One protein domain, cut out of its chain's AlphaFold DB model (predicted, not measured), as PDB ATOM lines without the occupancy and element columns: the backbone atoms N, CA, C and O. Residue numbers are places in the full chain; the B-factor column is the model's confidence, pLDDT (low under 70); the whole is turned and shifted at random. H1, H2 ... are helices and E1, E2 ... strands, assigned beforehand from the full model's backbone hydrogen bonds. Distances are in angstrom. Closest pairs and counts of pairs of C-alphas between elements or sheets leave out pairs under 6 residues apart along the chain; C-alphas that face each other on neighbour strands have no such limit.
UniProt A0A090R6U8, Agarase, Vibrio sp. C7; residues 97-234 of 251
ATOM      1  N   TYR A  97     -36.649  12.516  26.660       98.31
ATOM      2  CA  TYR A  97     -36.100  11.739  27.773       98.31
ATOM      3  C   TYR A  97     -37.168  10.874  28.487       98.31
ATOM      4  O   TYR A  97     -38.337  11.276  28.551       98.31
ATOM      5  N   PRO A  98     -36.778   9.743  29.112       98.12
ATOM      6  CA  PRO A  98     -35.448   9.127  29.071       98.12
ATOM      7  C   PRO A  98     -35.187   8.417  27.731       98.12
ATOM      8  O   PRO A  98     -35.989   7.590  27.305       98.12
ATOM      9  N   ILE A  99     -34.057   8.709  27.077       98.44
ATOM     10  CA  ILE A  99     -33.689   8.100  25.791       98.44
ATOM     11  C   ILE A  99     -32.170   8.038  25.587       98.44
ATOM     12  O   ILE A  99     -31.452   8.982  25.908       98.44
ATOM     13  N   PHE A 100     -31.689   6.925  25.028       98.69
ATOM     14  CA  PHE A 100     -30.336   6.801  24.489       98.69
ATOM     15  C   PHE A 100     -30.411   6.830  22.962       98.69
ATOM     16  O   PHE A 100     -31.117   6.017  22.363       98.69
ATOM     17  N   LEU A 101     -29.703   7.769  22.342       98.75
ATOM     18  CA  LEU A 101     -29.613   7.911  20.891       98.75
ATOM     19  C   LEU A 101     -28.160   7.733  20.473       98.75
ATOM     20  O   LEU A 101     -27.278   8.340  21.068       98.75
ATOM     21  N   GLU A 102     -27.919   6.922  19.448       98.81
ATOM     22  CA  GLU A 102     -26.588   6.664  18.902       98.81
ATOM     23  C   GLU A 102     -26.661   6.594  17.379       98.81
ATOM     24  O   GLU A 102     -27.555   5.954  16.825       98.81
ATOM     25  N   ALA A 103     -25.699   7.229  16.715       98.62
ATOM     26  CA  ALA A 103     -25.507   7.142  15.278       98.62
ATOM     27  C   ALA A 103     -24.064   6.720  14.975       98.62
ATOM     28  O   ALA A 103     -23.112   7.250  15.549       98.62
ATOM     29  N   ASN A 104     -23.899   5.764  14.060       98.62
ATOM     30  CA  ASN A 104     -22.594   5.361  13.548       98.62
ATOM     31  C   ASN A 104     -22.285   6.163  12.278       98.62
ATOM     32  O   ASN A 104     -22.810   5.859  11.209       98.62
ATOM     33  N   ILE A 105     -21.466   7.204  12.398       98.75
ATOM     34  CA  ILE A 105     -21.258   8.214  11.357       98.75
ATOM     35  C   ILE A 105     -19.796   8.209  10.921       98.75
ATOM     36  O   ILE A 105     -18.881   8.197  11.746       98.75
ATOM     37  N   LYS A 106     -19.573   8.264   9.607       98.25
ATOM     38  CA  LYS A 106     -18.294   8.672   9.027       98.25
ATOM     39  C   LYS A 106     -18.400  10.132   8.616       98.25
ATOM     40  O   LYS A 106     -19.127  10.454   7.679       98.25
ATOM     41  N   VAL A 107     -17.680  11.000   9.317       97.62
ATOM     42  CA  VAL A 107     -17.741  12.444   9.055       97.62
ATOM     43  C   VAL A 107     -17.092  12.776   7.713       97.62
ATOM     44  O   VAL A 107     -16.197  12.062   7.242       97.62
ATOM     45  N   SER A 108     -17.564  13.843   7.072       97.38
ATOM     46  CA  SER A 108     -17.121  14.196   5.728       97.38
ATOM     47  C   SER A 108     -15.678  14.720   5.717       97.38
ATOM     48  O   SER A 108     -15.141  15.188   6.719       97.38
ATOM     49  N   GLY A 109     -15.035  14.651   4.552       97.38
ATOM     50  CA  GLY A 109     -13.773  15.349   4.295       97.38
ATOM     51  C   GLY A 109     -13.969  16.762   3.740       97.38
ATOM     52  O   GLY A 109     -13.050  17.265   3.102       97.38
ATOM     53  N   LEU A 110     -15.158  17.355   3.890       96.69
ATOM     54  CA  LEU A 110     -15.475  18.704   3.419       96.69
ATOM     55  C   LEU A 110     -15.212  19.740   4.513       96.69
ATOM     56  O   LEU A 110     -15.223  19.419   5.698       96.69
ATOM     57  N   GLU A 111     -15.033  20.992   4.102       96.25
ATOM     58  CA  GLU A 111     -15.003  22.142   5.014       96.25
ATOM     59  C   GLU A 111     -16.319  22.331   5.775       96.25
ATOM     60  O   GLU A 111     -16.322  22.872   6.872       96.25
ATOM     61  N   LEU A 112     -17.436  21.867   5.219       98.00
ATOM     62  CA  LEU A 112     -18.741  21.928   5.870       98.00
ATOM     63  C   LEU A 112     -18.771  21.074   7.142       98.00
ATOM     64  O   LEU A 112     -18.060  20.067   7.259       98.00
ATOM     65  N   SER A 113     -19.634  21.447   8.081       98.38
ATOM     66  CA  SER A 113     -19.872  20.643   9.275       98.38
ATOM     67  C   SER A 113     -20.464  19.275   8.907       98.38
ATOM     68  O   SER A 113     -21.119  19.100   7.880       98.38
ATOM     69  N   SER A 114     -20.211  18.262   9.725       98.81
ATOM     70  CA  SER A 114     -20.989  17.021   9.760       98.81
ATOM     71  C   SER A 114     -21.689  16.972  11.104       98.81
ATOM     72  O   SER A 114     -20.993  16.940  12.122       98.81
ATOM     73  N   ASN A 115     -23.022  16.954  11.099       98.88
ATOM     74  CA  ASN A 115     -23.793  17.156  12.318       98.88
ATOM     75  C   ASN A 115     -24.720  15.976  12.642       98.88
ATOM     76  O   ASN A 115     -25.330  15.361  11.761       98.88
ATOM     77  N   PHE A 116     -24.872  15.710  13.937       98.94
ATOM     78  CA  PHE A 116     -25.977  14.952  14.514       98.94
ATOM     79  C   PHE A 116     -26.423  15.663  15.788       98.94
ATOM     80  O   PHE A 116     -25.681  15.733  16.769       98.94
ATOM     81  N   TRP A 117     -27.638  16.193  15.756       98.94
ATOM     82  CA  TRP A 117     -28.127  17.118  16.764       98.94
ATOM     83  C   TRP A 117     -29.636  16.996  16.964       98.94
ATOM     84  O   TRP A 117     -30.342  16.331  16.194       98.94
ATOM     85  N   LEU A 118     -30.121  17.578  18.055       98.94
ATOM     86  CA  LEU A 118     -31.524  17.591  18.444       98.94
ATOM     87  C   LEU A 118     -31.989  19.034  18.613       98.94
ATOM     88  O   LEU A 118     -31.306  19.788  19.293       98.94
ATOM     89  N   LEU A 119     -33.168  19.390  18.096       98.88
ATOM     90  CA  LEU A 119     -33.742  20.728  18.286       98.88
ATOM     91  C   LEU A 119     -35.239  20.680  18.611       98.88
ATOM     92  O   LEU A 119     -36.015  19.964  17.969       98.88
ATOM     93  N   SER A 120     -35.663  21.443  19.621       98.81
ATOM     94  CA  SER A 120     -37.078  21.594  19.965       98.81
ATOM     95  C   SER A 120     -37.847  22.358  18.887       98.81
ATOM     96  O   SER A 120     -37.326  23.263  18.254       98.81
ATOM     97  N   GLU A 121     -39.130  22.039  18.705       98.00
ATOM     98  CA  GLU A 121     -39.971  22.608  17.629       98.00
ATOM     99  C   GLU A 121     -40.107  24.146  17.659       98.00
ATOM    100  O   GLU A 121     -40.476  24.760  16.664       98.00
ATOM    101  N   ASN A 122     -39.837  24.770  18.805       97.38
ATOM    102  CA  ASN A 122     -39.829  26.224  18.990       97.38
ATOM    103  C   ASN A 122     -38.420  26.844  18.916       97.38
ATOM    104  O   ASN A 122     -38.254  27.998  19.311       97.38
ATOM    105  N   ASP A 123     -37.420  26.065  18.501       98.12
ATOM    106  CA  ASP A 123     -36.018  26.439  18.348       98.12
ATOM    107  C   ASP A 123     -35.350  26.976  19.635       98.12
ATOM    108  O   ASP A 123     -34.544  27.910  19.590       98.12
ATOM    109  N   GLN A 124     -35.713  26.445  20.812       98.44
ATOM    110  CA  GLN A 124     -35.228  26.942  22.115       98.44
ATOM    111  C   GLN A 124     -34.333  25.986  22.896       98.44
ATOM    112  O   GLN A 124     -33.714  26.422  23.873       98.44
ATOM    113  N   ARG A 125     -34.313  24.699  22.557       98.69
ATOM    114  CA  ARG A 125     -33.490  23.690  23.225       98.69
ATOM    115  C   ARG A 125     -32.775  22.865  22.183       98.69
ATOM    116  O   ARG A 125     -33.440  22.268  21.343       98.69
ATOM    117  N   GLU A 126     -31.459  22.829  22.301       98.88
ATOM    118  CA  GLU A 126     -30.585  22.122  21.381       98.88
ATOM    119  C   GLU A 126     -29.618  21.222  22.144       98.88
ATOM    120  O   GLU A 126     -29.117  21.596  23.213       98.88
ATOM    121  N   ILE A 127     -29.372  20.038  21.589       98.94
ATOM    122  CA  ILE A 127     -28.351  19.103  22.055       98.94
ATOM    123  C   ILE A 127     -27.546  18.653  20.839       98.94
ATOM    124  O   ILE A 127     -28.059  17.900  20.007       98.94
ATOM    125  N   ASP A 128     -26.276  19.035  20.788       98.88
ATOM    126  CA  ASP A 128     -25.368  18.666  19.706       98.88
ATOM    127  C   ASP A 128     -24.565  17.445  20.125       98.88
ATOM    128  O   ASP A 128     -23.730  17.496  21.033       98.88
ATOM    129  N   VAL A 129     -24.853  16.314  19.482       98.94
ATOM    130  CA  VAL A 129     -24.203  15.024  19.755       98.94
ATOM    131  C   VAL A 129     -22.912  14.887  18.948       98.94
ATOM    132  O   VAL A 129     -21.971  14.216  19.376       98.94
ATOM    133  N   LEU A 130     -22.877  15.518  17.779       98.81
ATOM    134  CA  LEU A 130     -21.740  15.610  16.880       98.81
ATOM    135  C   LEU A 130     -21.851  16.926  16.113       98.81
ATOM    136  O   LEU A 130     -22.821  17.116  15.389       98.81
ATOM    137  N   GLU A 131     -20.822  17.758  16.196       98.62
ATOM    138  CA  GLU A 131     -20.522  18.810  15.226       98.62
ATOM    139  C   GLU A 131     -19.015  18.759  14.944       98.62
ATOM    140  O   GLU A 131     -18.194  18.847  15.858       98.62
ATOM    141  N   VAL A 132     -18.610  18.580  13.687       98.25
ATOM    142  CA  VAL A 132     -17.186  18.634  13.320       98.25
ATOM    143  C   VAL A 132     -16.988  19.049  11.875       98.25
ATOM    144  O   VAL A 132     -17.730  18.637  10.987       98.25
ATOM    145  N   TYR A 133     -15.922  19.799  11.620       98.00
ATOM    146  CA  TYR A 133     -15.547  20.258  10.287       98.00
ATOM    147  C   TYR A 133     -14.451  19.362   9.730       98.00
ATOM    148  O   TYR A 133     -13.270  19.705   9.710       98.00
ATOM    149  N   GLY A 134     -14.843  18.145   9.354       96.94
ATOM    150  CA  GLY A 134     -13.903  17.055   9.128       96.94
ATOM    151  C   GLY A 134     -12.846  17.349   8.065       96.94
ATOM    152  O   GLY A 134     -11.748  16.817   8.176       96.94
ATOM    153  N   GLY A 135     -13.121  18.196   7.073       96.62
ATOM    154  CA  GLY A 135     -12.191  18.620   6.022       96.62
ATOM    155  C   GLY A 135     -11.496  19.960   6.247       96.62
ATOM    156  O   GLY A 135     -10.864  20.424   5.303       96.62
ATOM    157  N   ALA A 136     -11.604  20.558   7.437       96.62
ATOM    158  CA  ALA A 136     -11.069  21.890   7.690       96.62
ATOM    159  C   ALA A 136      -9.559  22.022   7.441       96.62
ATOM    160  O   ALA A 136      -8.779  21.164   7.871       96.62
ATOM    161  N   GLU A 137      -9.150  23.112   6.782       93.50
ATOM    162  CA  GLU A 137      -7.744  23.485   6.584       93.50
ATOM    163  C   GLU A 137      -7.051  23.723   7.929       93.50
ATOM    164  O   GLU A 137      -5.943  23.232   8.160       93.50
ATOM    165  N   ASP A 138      -7.724  24.422   8.847       94.19
ATOM    166  CA  ASP A 138      -7.271  24.512  10.228       94.19
ATOM    167  C   ASP A 138      -7.517  23.172  10.935       94.19
ATOM    168  O   ASP A 138      -8.647  22.772  11.244       94.19
ATOM    169  N   GLU A 139      -6.411  22.476  11.206       94.00
ATOM    170  CA  GLU A 139      -6.413  21.161  11.838       94.00
ATOM    171  C   GLU A 139      -7.123  21.136  13.190       94.00
ATOM    172  O   GLU A 139      -7.559  20.060  13.609       94.00
ATOM    173  N   TRP A 140      -7.224  22.273  13.885       95.38
ATOM    174  CA  TRP A 140      -7.952  22.325  15.139       95.38
ATOM    175  C   TRP A 140      -9.419  21.947  14.911       95.38
ATOM    176  O   TRP A 140      -9.875  20.985  15.525       95.38
ATOM    177  N   PHE A 141     -10.119  22.575  13.961       96.19
ATOM    178  CA  PHE A 141     -11.520  22.246  13.655       96.19
ATOM    179  C   PHE A 141     -11.687  20.835  13.075       96.19
ATOM    180  O   PHE A 141     -12.674  20.160  13.360       96.19
ATOM    181  N   ALA A 142     -10.702  20.349  12.312       96.12
ATOM    182  CA  ALA A 142     -10.748  19.001  11.738       96.12
ATOM    183  C   ALA A 142     -10.584  17.877  12.779       96.12
ATOM    184  O   ALA A 142     -10.990  16.735  12.532       96.12
ATOM    185  N   LYS A 143      -9.959  18.167  13.929       96.00
ATOM    186  CA  LYS A 143      -9.680  17.186  14.996       96.00
ATOM    187  C   LYS A 143     -10.573  17.351  16.223       96.00
ATOM    188  O   LYS A 143     -10.806  16.366  16.922       96.00
ATOM    189  N   ASN A 144     -11.065  18.554  16.487       96.56
ATOM    190  CA  ASN A 144     -11.850  18.871  17.674       96.56
ATOM    191  C   ASN A 144     -13.339  18.757  17.352       96.56
ATOM    192  O   ASN A 144     -13.972  19.729  16.958       96.56
ATOM    193  N   MET A 145     -13.882  17.550  17.515       97.44
ATOM    194  CA  MET A 145     -15.318  17.313  17.402       97.44
ATOM    195  C   MET A 145     -16.028  17.868  18.630       97.44
ATOM    196  O   MET A 145     -15.597  17.632  19.761       97.44
ATOM    197  N   SER A 146     -17.124  18.567  18.410       97.88
ATOM    198  CA  SER A 146     -17.872  19.255  19.442       97.88
ATOM    199  C   SER A 146     -19.127  18.502  19.858       97.88
ATOM    200  O   SER A 146     -19.915  18.057  19.028       97.88
ATOM    201  N   THR A 147     -19.322  18.428  21.172       98.62
ATOM    202  CA  THR A 147     -20.630  18.240  21.804       98.62
ATOM    203  C   THR A 147     -21.036  19.556  22.444       98.62
ATOM    204  O   THR A 147     -20.183  20.224  23.040       98.62
ATOM    205  N   ASN A 148     -22.302  19.933  22.366       98.44
ATOM    206  CA  ASN A 148     -22.738  21.243  22.833       98.44
ATOM    207  C   ASN A 148     -24.206  21.218  23.267       98.44
ATOM    208  O   ASN A 148     -24.949  20.258  23.051       98.44
ATOM    209  N   PHE A 149     -24.587  22.279  23.957       98.75
ATOM    210  CA  PHE A 149     -25.951  22.575  24.320       98.75
ATOM    211  C   PHE A 149     -26.234  24.014  23.949       98.75
ATOM    212  O   PHE A 149     -25.415  24.887  24.239       98.75
ATOM    213  N   HIS A 150     -27.444  24.270  23.468       98.75
ATOM    214  CA  HIS A 150     -27.964  25.623  23.373       98.75
ATOM    215  C   HIS A 150     -29.296  25.759  24.107       98.75
ATOM    216  O   HIS A 150     -30.182  24.896  24.071       98.75
ATOM    217  N   VAL A 151     -29.441  26.890  24.792       98.69
ATOM    218  CA  VAL A 151     -30.708  27.373  25.334       98.69
ATOM    219  C   VAL A 151     -30.942  28.764  24.769       98.69
ATOM    220  O   VAL A 151     -30.414  29.761  25.271       98.69
ATOM    221  N   PHE A 152     -31.766  28.824  23.725       98.56
ATOM    222  CA  PHE A 152     -32.098  30.079  23.069       98.56
ATOM    223  C   PHE A 152     -33.289  30.755  23.739       98.56
ATOM    224  O   PHE A 152     -34.301  30.130  24.075       98.56
ATOM    225  N   PHE A 153     -33.210  32.078  23.834       98.00
ATOM    226  CA  PHE A 153     -34.388  32.919  23.988       98.00
ATOM    227  C   PHE A 153     -34.626  33.674  22.692       98.00
ATOM    228  O   PHE A 153     -33.721  34.318  22.170       98.00
ATOM    229  N   ARG A 154     -35.858  33.601  22.187       96.75
ATOM    230  CA  ARG A 154     -36.236  34.108  20.866       96.75
ATOM    231  C   ARG A 154     -37.161  35.320  20.991       96.75
ATOM    232  O   ARG A 154     -37.907  35.443  21.968       96.75
ATOM    233  N   ASN A 155     -37.104  36.213  20.010       96.62
ATOM    234  CA  ASN A 155     -38.101  37.266  19.816       96.62
ATOM    235  C   ASN A 155     -39.354  36.701  19.118       96.62
ATOM    236  O   ASN A 155     -39.374  35.548  18.694       96.62
ATOM    237  N   GLU A 156     -40.408  37.513  18.979       94.81
ATOM    238  CA  GLU A 156     -41.651  37.098  18.299       94.81
ATOM    239  C   GLU A 156     -41.439  36.713  16.824       94.81
ATOM    240  O   GLU A 156     -42.176  35.888  16.292       94.81
ATOM    241  N   ASP A 157     -40.421  37.283  16.171       94.00
ATOM    242  CA  ASP A 157     -40.018  36.973  14.792       94.00
ATOM    243  C   ASP A 157     -39.032  35.792  14.688       94.00
ATOM    244  O   ASP A 157     -38.475  35.542  13.620       94.00
ATOM    245  N   ASN A 158     -38.822  35.070  15.792       93.25
ATOM    246  CA  ASN A 158     -37.902  33.942  15.935       93.25
ATOM    247  C   ASN A 158     -36.399  34.278  15.841       93.25
ATOM    248  O   ASN A 158     -35.562  33.369  15.862       93.25
ATOM    249  N   SER A 159     -36.025  35.561  15.787       94.19
ATOM    250  CA  SER A 159     -34.620  35.969  15.906       94.19
ATOM    251  C   SER A 159     -34.070  35.681  17.310       94.19
ATOM    252  O   SER A 159     -34.799  35.743  18.309       94.19
ATOM    253  N   ILE A 160     -32.778  35.350  17.394       95.75
ATOM    254  CA  ILE A 160     -32.105  35.034  18.659       95.75
ATOM    255  C   ILE A 160     -31.930  36.322  19.473       95.75
ATOM    256  O   ILE A 160     -31.343  37.301  19.015       95.75
ATOM    257  N   ARG A 161     -32.461  36.320  20.696       96.88
ATOM    258  CA  ARG A 161     -32.285  37.386  21.694       96.88
ATOM    259  C   ARG A 161     -31.141  37.079  22.660       96.88
ATOM    260  O   ARG A 161     -30.473  38.003  23.110       96.88
ATOM    261  N   SER A 162     -30.985  35.804  23.003       98.06
ATOM    262  CA  SER A 162     -29.881  35.263  23.797       98.06
ATOM    263  C   SER A 162     -29.612  33.838  23.349       98.06
ATOM    264  O   SER A 162     -30.560  33.111  23.035       98.06
ATOM    265  N   ASP A 163     -28.348  33.446  23.407       97.94
ATOM    266  CA  ASP A 163     -27.897  32.081  23.181       97.94
ATOM    267  C   ASP A 163     -26.974  31.667  24.326       97.94
ATOM    268  O   ASP A 163     -25.797  32.022  24.371       97.94
ATOM    269  N   PHE A 164     -27.535  30.935  25.286       98.69
ATOM    270  CA  PHE A 164     -26.732  30.324  26.330       98.69
ATOM    271  C   PHE A 164     -26.194  29.006  25.796       98.69
ATOM    272  O   PHE A 164     -26.977  28.080  25.598       98.69
ATOM    273  N   ASN A 165     -24.875  28.913  25.647       98.19
ATOM    274  CA  ASN A 165     -24.223  27.714  25.137       98.19
ATOM    275  C   ASN A 165     -22.942  27.367  25.896       98.19
ATOM    276  O   ASN A 165     -22.322  28.227  26.542       98.19
ATOM    277  N   ASP A 166     -22.537  26.102  25.812       98.12
ATOM    278  CA  ASP A 166     -21.226  25.663  26.278       98.12
ATOM    279  C   ASP A 166     -20.726  24.408  25.551       98.12
ATOM    280  O   ASP A 166     -21.101  23.275  25.855       98.12
ATOM    281  N   GLN A 167     -19.835  24.644  24.593       96.56
ATOM    282  CA  GLN A 167     -19.269  23.627  23.724       96.56
ATOM    283  C   GLN A 167     -18.082  22.921  24.386       96.56
ATOM    284  O   GLN A 167     -17.156  23.552  24.905       96.56
ATOM    285  N   THR A 168     -18.070  21.594  24.304       98.19
ATOM    286  CA  THR A 168     -16.955  20.742  24.722       98.19
ATOM    287  C   THR A 168     -16.347  20.048  23.513       98.19
ATOM    288  O   THR A 168     -17.046  19.390  22.748       98.19
ATOM    289  N   HIS A 169     -15.027  20.161  23.379       97.81
ATOM    290  CA  HIS A 169     -14.272  19.581  22.275       97.81
ATOM    291  C   HIS A 169     -13.666  18.234  22.665       97.81
ATOM    292  O   HIS A 169     -13.118  18.066  23.759       97.81
ATOM    293  N   ASN A 170     -13.739  17.288  21.738       97.12
ATOM    294  CA  ASN A 170     -13.273  15.923  21.868       97.12
ATOM    295  C   ASN A 170     -12.340  15.603  20.696       97.12
ATOM    296  O   ASN A 170     -12.679  15.813  19.529       97.12
ATOM    297  N   GLU A 171     -11.173  15.048  21.008       94.88
ATOM    298  CA  GLU A 171     -10.195  14.596  20.017       94.88
ATOM    299  C   GLU A 171     -10.225  13.067  19.865       94.88
ATOM    300  O   GLU A 171     -10.522  12.344  20.826       94.88
ATOM    301  N   PRO A 172      -9.892  12.537  18.675       90.69
ATOM    302  CA  PRO A 172      -9.824  11.102  18.471       90.69
ATOM    303  C   PRO A 172      -8.674  10.510  19.290       90.69
ATOM    304  O   PRO A 172      -7.519  10.913  19.154       90.69
ATOM    305  N   GLN A 173      -8.955   9.484  20.098       87.50
ATOM    306  CA  GLN A 173      -7.948   8.862  20.976       87.50
ATOM    307  C   GLN A 173      -6.767   8.227  20.215       87.50
ATOM    308  O   GLN A 173      -5.710   7.988  20.798       87.50
ATOM    309  N   TRP A 174      -6.937   7.947  18.920       87.50
ATOM    310  CA  TRP A 174      -5.896   7.415  18.034       87.50
ATOM    311  C   TRP A 174      -5.060   8.504  17.334       87.50
ATOM    312  O   TRP A 174      -4.133   8.174  16.598       87.50
ATOM    313  N   GLY A 175      -5.352   9.787  17.572       82.31
ATOM    314  CA  GLY A 175      -4.497  10.917  17.200       82.31
ATOM    315  C   GLY A 175      -4.532  11.349  15.729       82.31
ATOM    316  O   GLY A 175      -3.654  12.111  15.322       82.31
ATOM    317  N   THR A 176      -5.493  10.877  14.927       89.81
ATOM    318  CA  THR A 176      -5.679  11.338  13.534       89.81
ATOM    319  C   THR A 176      -6.937  12.197  13.388       89.81
ATOM    320  O   THR A 176      -7.102  13.144  14.153       89.81
ATOM    321  N   TYR A 177      -7.803  11.916  12.414       95.62
ATOM    322  CA  TYR A 177      -9.023  12.662  12.137       95.62
ATOM    323  C   TYR A 177     -10.252  11.773  12.303       95.62
ATOM    324  O   TYR A 177     -10.218  10.575  12.015       95.62
ATOM    325  N   TRP A 178     -11.375  12.384  12.678       97.00
ATOM    326  CA  TRP A 178     -12.672  11.708  12.741       97.00
ATOM    327  C   TRP A 178     -13.143  11.183  11.374       97.00
ATOM    328  O   TRP A 178     -13.897  10.220  11.313       97.00
ATOM    329  N   ARG A 179     -12.688  11.782  10.260       96.75
ATOM    330  CA  ARG A 179     -13.047  11.373   8.881       96.75
ATOM    331  C   ARG A 179     -12.432  10.038   8.438       96.75
ATOM    332  O   ARG A 179     -12.799   9.506   7.387       96.75
ATOM    333  N   ASP A 180     -11.487   9.499   9.214       95.69
ATOM    334  CA  ASP A 180     -10.718   8.300   8.854       95.69
ATOM    335  C   ASP A 180     -11.499   6.989   9.073       95.69
ATOM    336  O   ASP A 180     -10.998   5.904   8.765       95.69
ATOM    337  N   GLY A 181     -12.743   7.053   9.552       96.19
ATOM    338  CA  GLY A 181     -13.581   5.879   9.751       96.19
ATOM    339  C   GLY A 181     -14.994   6.216  10.206       96.19
ATOM    340  O   GLY A 181     -15.367   7.376  10.342       96.19
ATOM    341  N   PHE A 182     -15.785   5.165  10.409       97.56
ATOM    342  CA  PHE A 182     -17.055   5.268  11.115       97.56
ATOM    343  C   PHE A 182     -16.810   5.276  12.622       97.56
ATOM    344  O   PHE A 182     -16.006   4.487  13.132       97.56
ATOM    345  N   HIS A 183     -17.537   6.137  13.321       97.88
ATOM    346  CA  HIS A 183     -17.505   6.263  14.769       97.88
ATOM    347  C   HIS A 183     -18.922   6.380  15.313       97.88
ATOM    348  O   HIS A 183     -19.807   6.934  14.664       97.88
ATOM    349  N   ARG A 184     -19.136   5.856  16.520       98.31
ATOM    350  CA  ARG A 184     -20.439   5.925  17.187       98.31
ATOM    351  C   ARG A 184     -20.487   7.171  18.054       98.31
ATOM    352  O   ARG A 184     -19.690   7.277  18.983       98.31
ATOM    353  N   PHE A 185     -21.398   8.081  17.746       98.81
ATOM    354  CA  PHE A 185     -21.659   9.294  18.513       98.81
ATOM    355  C   PHE A 185     -23.027   9.159  19.156       98.81
ATOM    356  O   PHE A 185     -23.996   8.805  18.479       98.81
ATOM    357  N   ALA A 186     -23.101   9.387  20.460       98.88
ATOM    358  CA  ALA A 186     -24.303   9.095  21.213       98.88
ATOM    359  C   ALA A 186     -24.540  10.060  22.365       98.88
ATOM    360  O   ALA A 186     -23.617  10.663  22.914       98.88
ATOM    361  N   VAL A 187     -25.803  10.140  22.763       98.88
ATOM    362  CA  VAL A 187     -26.270  10.889  23.922       98.88
ATOM    363  C   VAL A 187     -27.229  10.032  24.737       98.88
ATOM    364  O   VAL A 187     -28.145   9.409  24.198       98.88
ATOM    365  N   TYR A 188     -27.035  10.013  26.053       98.81
ATOM    366  CA  TYR A 188     -28.043   9.571  27.002       98.81
ATOM    367  C   TYR A 188     -28.727  10.795  27.600       98.81
ATOM    368  O   TYR A 188     -28.206  11.442  28.508       98.81
ATOM    369  N   TRP A 189     -29.914  11.110  27.098       98.81
ATOM    370  CA  TRP A 189     -30.779  12.132  27.668       98.81
ATOM    371  C   TRP A 189     -31.724  11.456  28.654       98.81
ATOM    372  O   TRP A 189     -32.811  10.996  28.304       98.81
ATOM    373  N   LYS A 190     -31.259  11.322  29.896       98.44
ATOM    374  CA  LYS A 190     -31.945  10.584  30.960       98.44
ATOM    375  C   LYS A 190     -33.076  11.400  31.583       98.44
ATOM    376  O   LYS A 190     -34.156  10.873  31.845       98.44
ATOM    377  N   SER A 191     -32.838  12.684  31.824       98.44
ATOM    378  CA  SER A 191     -33.807  13.617  32.409       98.44
ATOM    379  C   SER A 191     -33.535  15.041  31.903       98.44
ATOM    380  O   SER A 191     -32.515  15.254  31.244       98.44
ATOM    381  N   PRO A 192     -34.375  16.051  32.208       98.44
ATOM    382  CA  PRO A 192     -34.106  17.426  31.784       98.44
ATOM    383  C   PRO A 192     -32.767  17.979  32.261       98.44
ATOM    384  O   PRO A 192     -32.256  18.941  31.694       98.44
ATOM    385  N   THR A 193     -32.221  17.394  33.326       98.00
ATOM    386  CA  THR A 193     -30.999  17.839  33.992       98.00
ATOM    387  C   THR A 193     -29.902  16.775  34.010       98.00
ATOM    388  O   THR A 193     -28.885  16.977  34.663       98.00
ATOM    389  N   GLU A 194     -30.087  15.651  33.318       98.25
ATOM    390  CA  GLU A 194     -29.088  14.587  33.184       98.25
ATOM    391  C   GLU A 194     -28.958  14.236  31.700       98.25
ATOM    392  O   GLU A 194     -29.779  13.495  31.148       98.25
ATOM    393  N   VAL A 195     -27.927  14.795  31.064       98.75
ATOM    394  CA  VAL A 195     -27.555  14.507  29.677       98.75
ATOM    395  C   VAL A 195     -26.065  14.195  29.632       98.75
ATOM    396  O   VAL A 195     -25.262  15.026  30.058       98.75
ATOM    397  N   THR A 196     -25.696  13.017  29.139       98.75
ATOM    398  CA  THR A 196     -24.297  12.582  28.999       98.75
ATOM    399  C   THR A 196     -24.014  12.133  27.571       98.75
ATOM    400  O   THR A 196     -24.885  11.570  26.909       98.75
ATOM    401  N   PHE A 197     -22.798  12.378  27.087       98.81
ATOM    402  CA  PHE A 197     -22.380  11.996  25.740       98.81
ATOM    403  C   PHE A 197     -21.488  10.756  25.770       98.81
ATOM    404  O   PHE A 197     -20.772  10.506  26.741       98.81
ATOM    405  N   TYR A 198     -21.520   9.977  24.690       98.69
ATOM    406  CA  TYR A 198     -20.687   8.794  24.506       98.69
ATOM    407  C   TYR A 198     -20.082   8.798  23.104       98.69
ATOM    408  O   TYR A 198     -20.758   9.079  22.116       98.69
ATOM    409  N   ILE A 199     -18.808   8.425  23.011       98.25
ATOM    410  CA  ILE A 199     -18.095   8.247  21.747       98.25
ATOM    411  C   ILE A 199     -17.520   6.836  21.721       98.25
ATOM    412  O   ILE A 199     -16.802   6.422  22.630       98.25
ATOM    413  N   ASN A 200     -17.836   6.073  20.675       97.25
ATOM    414  CA  ASN A 200     -17.426   4.678  20.508       97.25
ATOM    415  C   ASN A 200     -17.763   3.791  21.722       97.25
ATOM    416  O   ASN A 200     -17.052   2.830  22.017       97.25
ATOM    417  N   GLY A 201     -18.879   4.078  22.400       97.31
ATOM    418  CA  GLY A 201     -19.327   3.346  23.585       97.31
ATOM    419  C   GLY A 201     -18.649   3.757  24.894       97.31
ATOM    420  O   GLY A 201     -18.805   3.057  25.889       97.31
ATOM    421  N   ILE A 202     -17.885   4.851  24.904       97.44
ATOM    422  CA  ILE A 202     -17.196   5.371  26.087       97.44
ATOM    423  C   ILE A 202     -17.799   6.730  26.436       97.44
ATOM    424  O   ILE A 202     -17.884   7.593  25.568       97.44
ATOM    425  N   GLU A 203     -18.209   6.912  27.691       97.94
ATOM    426  CA  GLU A 203     -18.708   8.197  28.193       97.94
ATOM    427  C   GLU A 203     -17.634   9.283  28.055       97.94
ATOM    428  O   GLU A 203     -16.455   9.041  28.344       97.94
ATOM    429  N   THR A 204     -18.017  10.476  27.603       97.50
ATOM    430  CA  THR A 204     -17.085  11.602  27.530       97.50
ATOM    431  C   THR A 204     -16.703  12.050  28.945       97.50
ATOM    432  O   THR A 204     -17.540  12.086  29.842       97.50
ATOM    433  N   PRO A 205     -15.435  12.422  29.196       95.50
ATOM    434  CA  PRO A 205     -14.992  12.804  30.540       95.50
ATOM    435  C   PRO A 205     -15.496  14.186  30.986       95.50
ATOM    436  O   PRO A 205     -15.251  14.578  32.126       95.50
ATOM    437  N   LYS A 206     -16.080  14.959  30.062       96.81
ATOM    438  CA  LYS A 206     -16.596  16.320  30.235       96.81
ATOM    439  C   LYS A 206     -17.726  16.567  29.241       96.81
ATOM    440  O   LYS A 206     -17.892  15.810  28.283       96.81
ATOM    441  N   GLY A 207     -18.417  17.685  29.434       96.75
ATOM    442  CA  GLY A 207     -19.430  18.184  28.511       96.75
ATOM    443  C   GLY A 207     -20.815  17.623  28.785       96.75
ATOM    444  O   GLY A 207     -21.719  17.872  28.003       96.75
ATOM    445  N   SER A 208     -21.009  16.892  29.888       98.44
ATOM    446  CA  SER A 208     -22.354  16.539  30.335       98.44
ATOM    447  C   SER A 208     -23.151  17.795  30.694       98.44
ATOM    448  O   SER A 208     -22.578  18.850  30.990       98.44
ATOM    449  N   TRP A 209     -24.483  17.681  30.748       98.50
ATOM    450  CA  TRP A 209     -25.317  18.784  31.220       98.50
ATOM    451  C   TRP A 209     -24.912  19.231  32.623       98.50
ATOM    452  O   TRP A 209     -25.047  20.406  32.917       98.50
ATOM    453  N   GLU A 210     -24.411  18.353  33.497       97.50
ATOM    454  CA  GLU A 210     -23.935  18.746  34.828       97.50
ATOM    455  C   GLU A 210     -22.700  19.660  34.745       97.50
ATOM    456  O   GLU A 210     -22.690  20.712  35.391       97.50
ATOM    457  N   ASP A 211     -21.729  19.309  33.897       97.44
ATOM    458  CA  ASP A 211     -20.425  19.978  33.779       97.44
ATOM    459  C   ASP A 211     -20.501  21.389  33.186       97.44
ATOM    460  O   ASP A 211     -19.721  22.269  33.563       97.44
ATOM    461  N   VAL A 212     -21.408  21.597  32.228       97.94
ATOM    462  CA  VAL A 212     -21.436  22.819  31.418       97.94
ATOM    463  C   VAL A 212     -21.883  24.057  32.194       97.94
ATOM    464  O   VAL A 212     -22.842  24.037  32.986       97.94
ATOM    465  N   VAL A 213     -21.219  25.172  31.894       97.94
ATOM    466  CA  VAL A 213     -21.533  26.517  32.379       97.94
ATOM    467  C   VAL A 213     -22.147  27.312  31.233       97.94
ATOM    468  O   VAL A 213     -21.498  28.117  30.570       97.94
ATOM    469  N   MET A 214     -23.445  27.091  31.050       98.38
ATOM    470  CA  MET A 214     -24.274  27.736  30.035       98.38
ATOM    471  C   MET A 214     -24.190  29.261  30.149       98.38
ATOM    472  O   MET A 214     -24.770  29.858  31.063       98.38
ATOM    473  N   LYS A 215     -23.458  29.897  29.233       98.38
ATOM    474  CA  LYS A 215     -23.205  31.339  29.244       98.38
ATOM    475  C   LYS A 215     -23.707  31.964  27.955       98.38
ATOM    476  O   LYS A 215     -23.447  31.446  26.877       98.38
ATOM    477  N   ASP A 216     -24.356  33.113  28.079       97.75
ATOM    478  CA  ASP A 216     -24.803  33.932  26.954       97.75
ATOM    479  C   ASP A 216     -23.618  34.703  26.352       97.75
ATOM    480  O   ASP A 216     -23.447  35.899  26.604       97.75
ATOM    481  N   LYS A 217     -22.708  33.986  25.682       93.50
ATOM    482  CA  LYS A 217     -21.380  34.492  25.284       93.50
ATOM    483  C   LYS A 217     -21.472  35.667  24.313       93.50
ATOM    484  O   LYS A 217     -20.675  36.597  24.441       93.50
ATOM    485  N   ASP A 218     -22.466  35.645  23.435       91.12
ATOM    486  CA  ASP A 218     -22.575  36.580  22.314       91.12
ATOM    487  C   ASP A 218     -23.457  37.802  22.612       91.12
ATOM    488  O   ASP A 218     -23.394  38.794  21.885       91.12
ATOM    489  N   TYR A 219     -24.242  37.778  23.701       94.50
ATOM    490  CA  TYR A 219     -25.207  38.839  24.012       94.50
ATOM    491  C   TYR A 219     -24.975  39.479  25.389       94.50
ATOM    492  O   TYR A 219     -24.452  40.590  25.479       94.50
ATOM    493  N   THR A 220     -25.386  38.830  26.485       95.94
ATOM    494  CA  THR A 220     -25.399  39.471  27.819       95.94
ATOM    495  C   THR A 220     -24.218  39.104  28.716       95.94
ATOM    496  O   THR A 220     -23.957  39.791  29.707       95.94
ATOM    497  N   GLY A 221     -23.514  38.012  28.418       96.56
ATOM    498  CA  GLY A 221     -22.489  37.422  29.278       96.56
ATOM    499  C   GLY A 221     -23.030  36.760  30.551       96.56
ATOM    500  O   GLY A 221     -22.227  36.328  31.384       96.56
ATOM    501  N   ALA A 222     -24.355  36.690  30.723       98.06
ATOM    502  CA  ALA A 222     -25.000  36.071  31.873       98.06
ATOM    503  C   ALA A 222     -24.815  34.547  31.879       98.06
ATOM    504  O   ALA A 222     -24.603  33.928  30.839       98.06
ATOM    505  N   ILE A 223     -24.928  33.944  33.061       98.44
ATOM    506  CA  ILE A 223     -24.954  32.488  33.235       98.44
ATOM    507  C   ILE A 223     -26.414  32.053  33.386       98.44
ATOM    508  O   ILE A 223     -27.167  32.678  34.138       98.44
ATOM    509  N   LEU A 224     -26.807  31.001  32.669       98.38
ATOM    510  CA  LEU A 224     -28.152  30.438  32.716       98.38
ATOM    511  C   LEU A 224     -28.427  29.830  34.096       98.38
ATOM    512  O   LEU A 224     -27.632  29.050  34.622       98.38
ATOM    513  N   ASP A 225     -29.603  30.110  34.651       97.69
ATOM    514  CA  ASP A 225     -30.112  29.347  35.786       97.69
ATOM    515  C   ASP A 225     -30.671  27.997  35.307       97.69
ATOM    516  O   ASP A 225     -31.832  27.893  34.901       97.69
ATOM    517  N   LYS A 226     -29.837  26.954  35.386       97.62
ATOM    518  CA  LYS A 226     -30.175  25.574  34.990       97.62
ATOM    519  C   LYS A 226     -31.283  24.934  35.837       97.62
ATOM    520  O   LYS A 226     -31.827  23.903  35.443       97.62
ATOM    521  N   SER A 227     -31.636  25.521  36.988       95.50
ATOM    522  CA  SER A 227     -32.794  25.074  37.776       95.50
ATOM    523  C   SER A 227     -34.124  25.550  37.185       95.50
ATOM    524  O   SER A 227     -35.151  24.905  37.386       95.50
ATOM    525  N   THR A 228     -34.087  26.641  36.412       96.38
ATOM    526  CA  THR A 228     -35.248  27.230  35.739       96.38
ATOM    527  C   THR A 228     -35.328  26.814  34.267       96.38
ATOM    528  O   THR A 228     -36.416  26.525  33.774       96.38
ATOM    529  N   TYR A 229     -34.194  26.765  33.560       97.88
ATOM    530  CA  TYR A 229     -34.125  26.444  32.130       97.88
ATOM    531  C   TYR A 229     -33.213  25.241  31.889       97.88
ATOM    532  O   TYR A 229     -32.027  25.280  32.203       97.88
ATOM    533  N   ASN A 230     -33.766  24.167  31.332       97.81
ATOM    534  CA  ASN A 230     -33.086  22.885  31.162       97.81
ATOM    535  C   ASN A 230     -33.596  22.156  29.904       97.81
ATOM    536  O   ASN A 230     -34.357  22.735  29.130       97.81
ATOM    537  N   MET A 231     -33.169  20.913  29.681       98.50
ATOM    538  CA  MET A 231     -33.490  20.139  28.476       98.50
ATOM    539  C   MET A 231     -34.813  19.371  28.631       98.50
ATOM    540  O   MET A 231     -34.833  18.145  28.611       98.50
ATOM    541  N   ASP A 232     -35.931  20.069  28.850       98.31
ATOM    542  CA  ASP A 232     -37.250  19.472  29.139       98.31
ATOM    543  C   ASP A 232     -38.182  19.297  27.924       98.31
ATOM    544  O   ASP A 232     -39.229  18.633  28.013       98.31
ATOM    545  N   GLN A 233     -37.824  19.892  26.790       98.69
ATOM    546  CA  GLN A 233     -38.663  19.950  25.595       98.69
ATOM    547  C   GLN A 233     -38.357  18.798  24.654       98.69
ATOM    548  O   GLN A 233     -37.198  18.483  24.449       98.69
ATOM    549  N   GLU A 234     -39.393  18.195  24.071       98.69
ATOM    550  CA  GLU A 234     -39.235  17.216  22.991       98.69
ATOM    551  C   GLU A 234     -38.569  17.845  21.755       98.69
ATOM    552  O   GLU A 234     -38.791  19.022  21.460       98.69
TER     553      GLU A 234
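What this domain is: This is residues 97 to 234 of the 251 residues of the protein "Agarase" of Vibrio sp. C7 (UniProt A0A090R6U8). Two sheets lie partly face to face as a sandwich: a twisted sheet of E2, E3, E4, E5 and E6 over a smaller one of E1, E7 and E8. E5 reaches beyond the smaller sheet, the short helix H1 sits at one end of the larger sheet, and residues 200 to 234 form a long stretch with no named element, of which residues 215 to 216 pair with E5. The 138 printed residues hold one named helix and eight named strands, in the order E1 E2 E3 H1 E4 E5 E6 E7 E8; the class is mostly strand, though under half of the residues are in named elements. Neighbour strands are antiparallel in both sheets; the smaller runs E1 - E7 - E8, while the larger is branched at E4. The whole is compact, with a radius of gyration of the C-alphas of 15.1 A and spans of 42 by 32 by 24 A.

How they stand to each other: E1, residues 99 to 105, is an edge strand and the antiparallel neighbour of E7, residues 183 to 191, with N 101 and O 187 2.9 A apart. E2, residues 114 to 120, forms a hairpin with E3, residues 125 to 132, where N 118 and O 127 are 2.9 A apart. E3 bends by 67 degrees at residue 129. H1, residues 139 to 143, only grazes the larger sheet with residues 140 to 143; its O i to N i+4 pair is within hydrogen-bond range. E4, residues 145 to 154, has E3 on one side, with N 128 and O 148 2.9 A apart. On the other side of E4 are E5, residues 160 to 165, and E6, residues 168 to 170, with N 151 and O 164 2.9 A apart and N 147 and O 168 2.9 A apart. E4 and E5 form a hairpin, and E5 runs on into E6 at 51 degrees. E7 and E8, residues 194 to 199, form a hairpin, with N 188 and O 196 2.8 A apart. Between the sheets, the closest C-alphas of E3 and E7 are those of Val 129 and Ala 186, 6.1 A apart; E5 and E7 are apart.

Where its parts are: E1 begins at C-alpha 99, (-33.689, 8.100, 25.791), and is 19.0 A long. E2 measures 19.6 A, E3 19.7 A, E4 27.0 A, E7 25.1 A and E8 17.1 A. E4 begins at C-alpha 145, (-15.318, 17.313, 17.402), and E8 ends at C-alpha 199, (-18.095, 8.247, 21.747).

The domain as a whole: The two C-alphas farthest apart are those of Glu 156 and Trp 174, at 46.5 A. The printed part has no cut, and the link from E6 to E7, residues 171 to 182, is long. The mean pLDDT of the printed part is 97.2, and no printed residue is under 70.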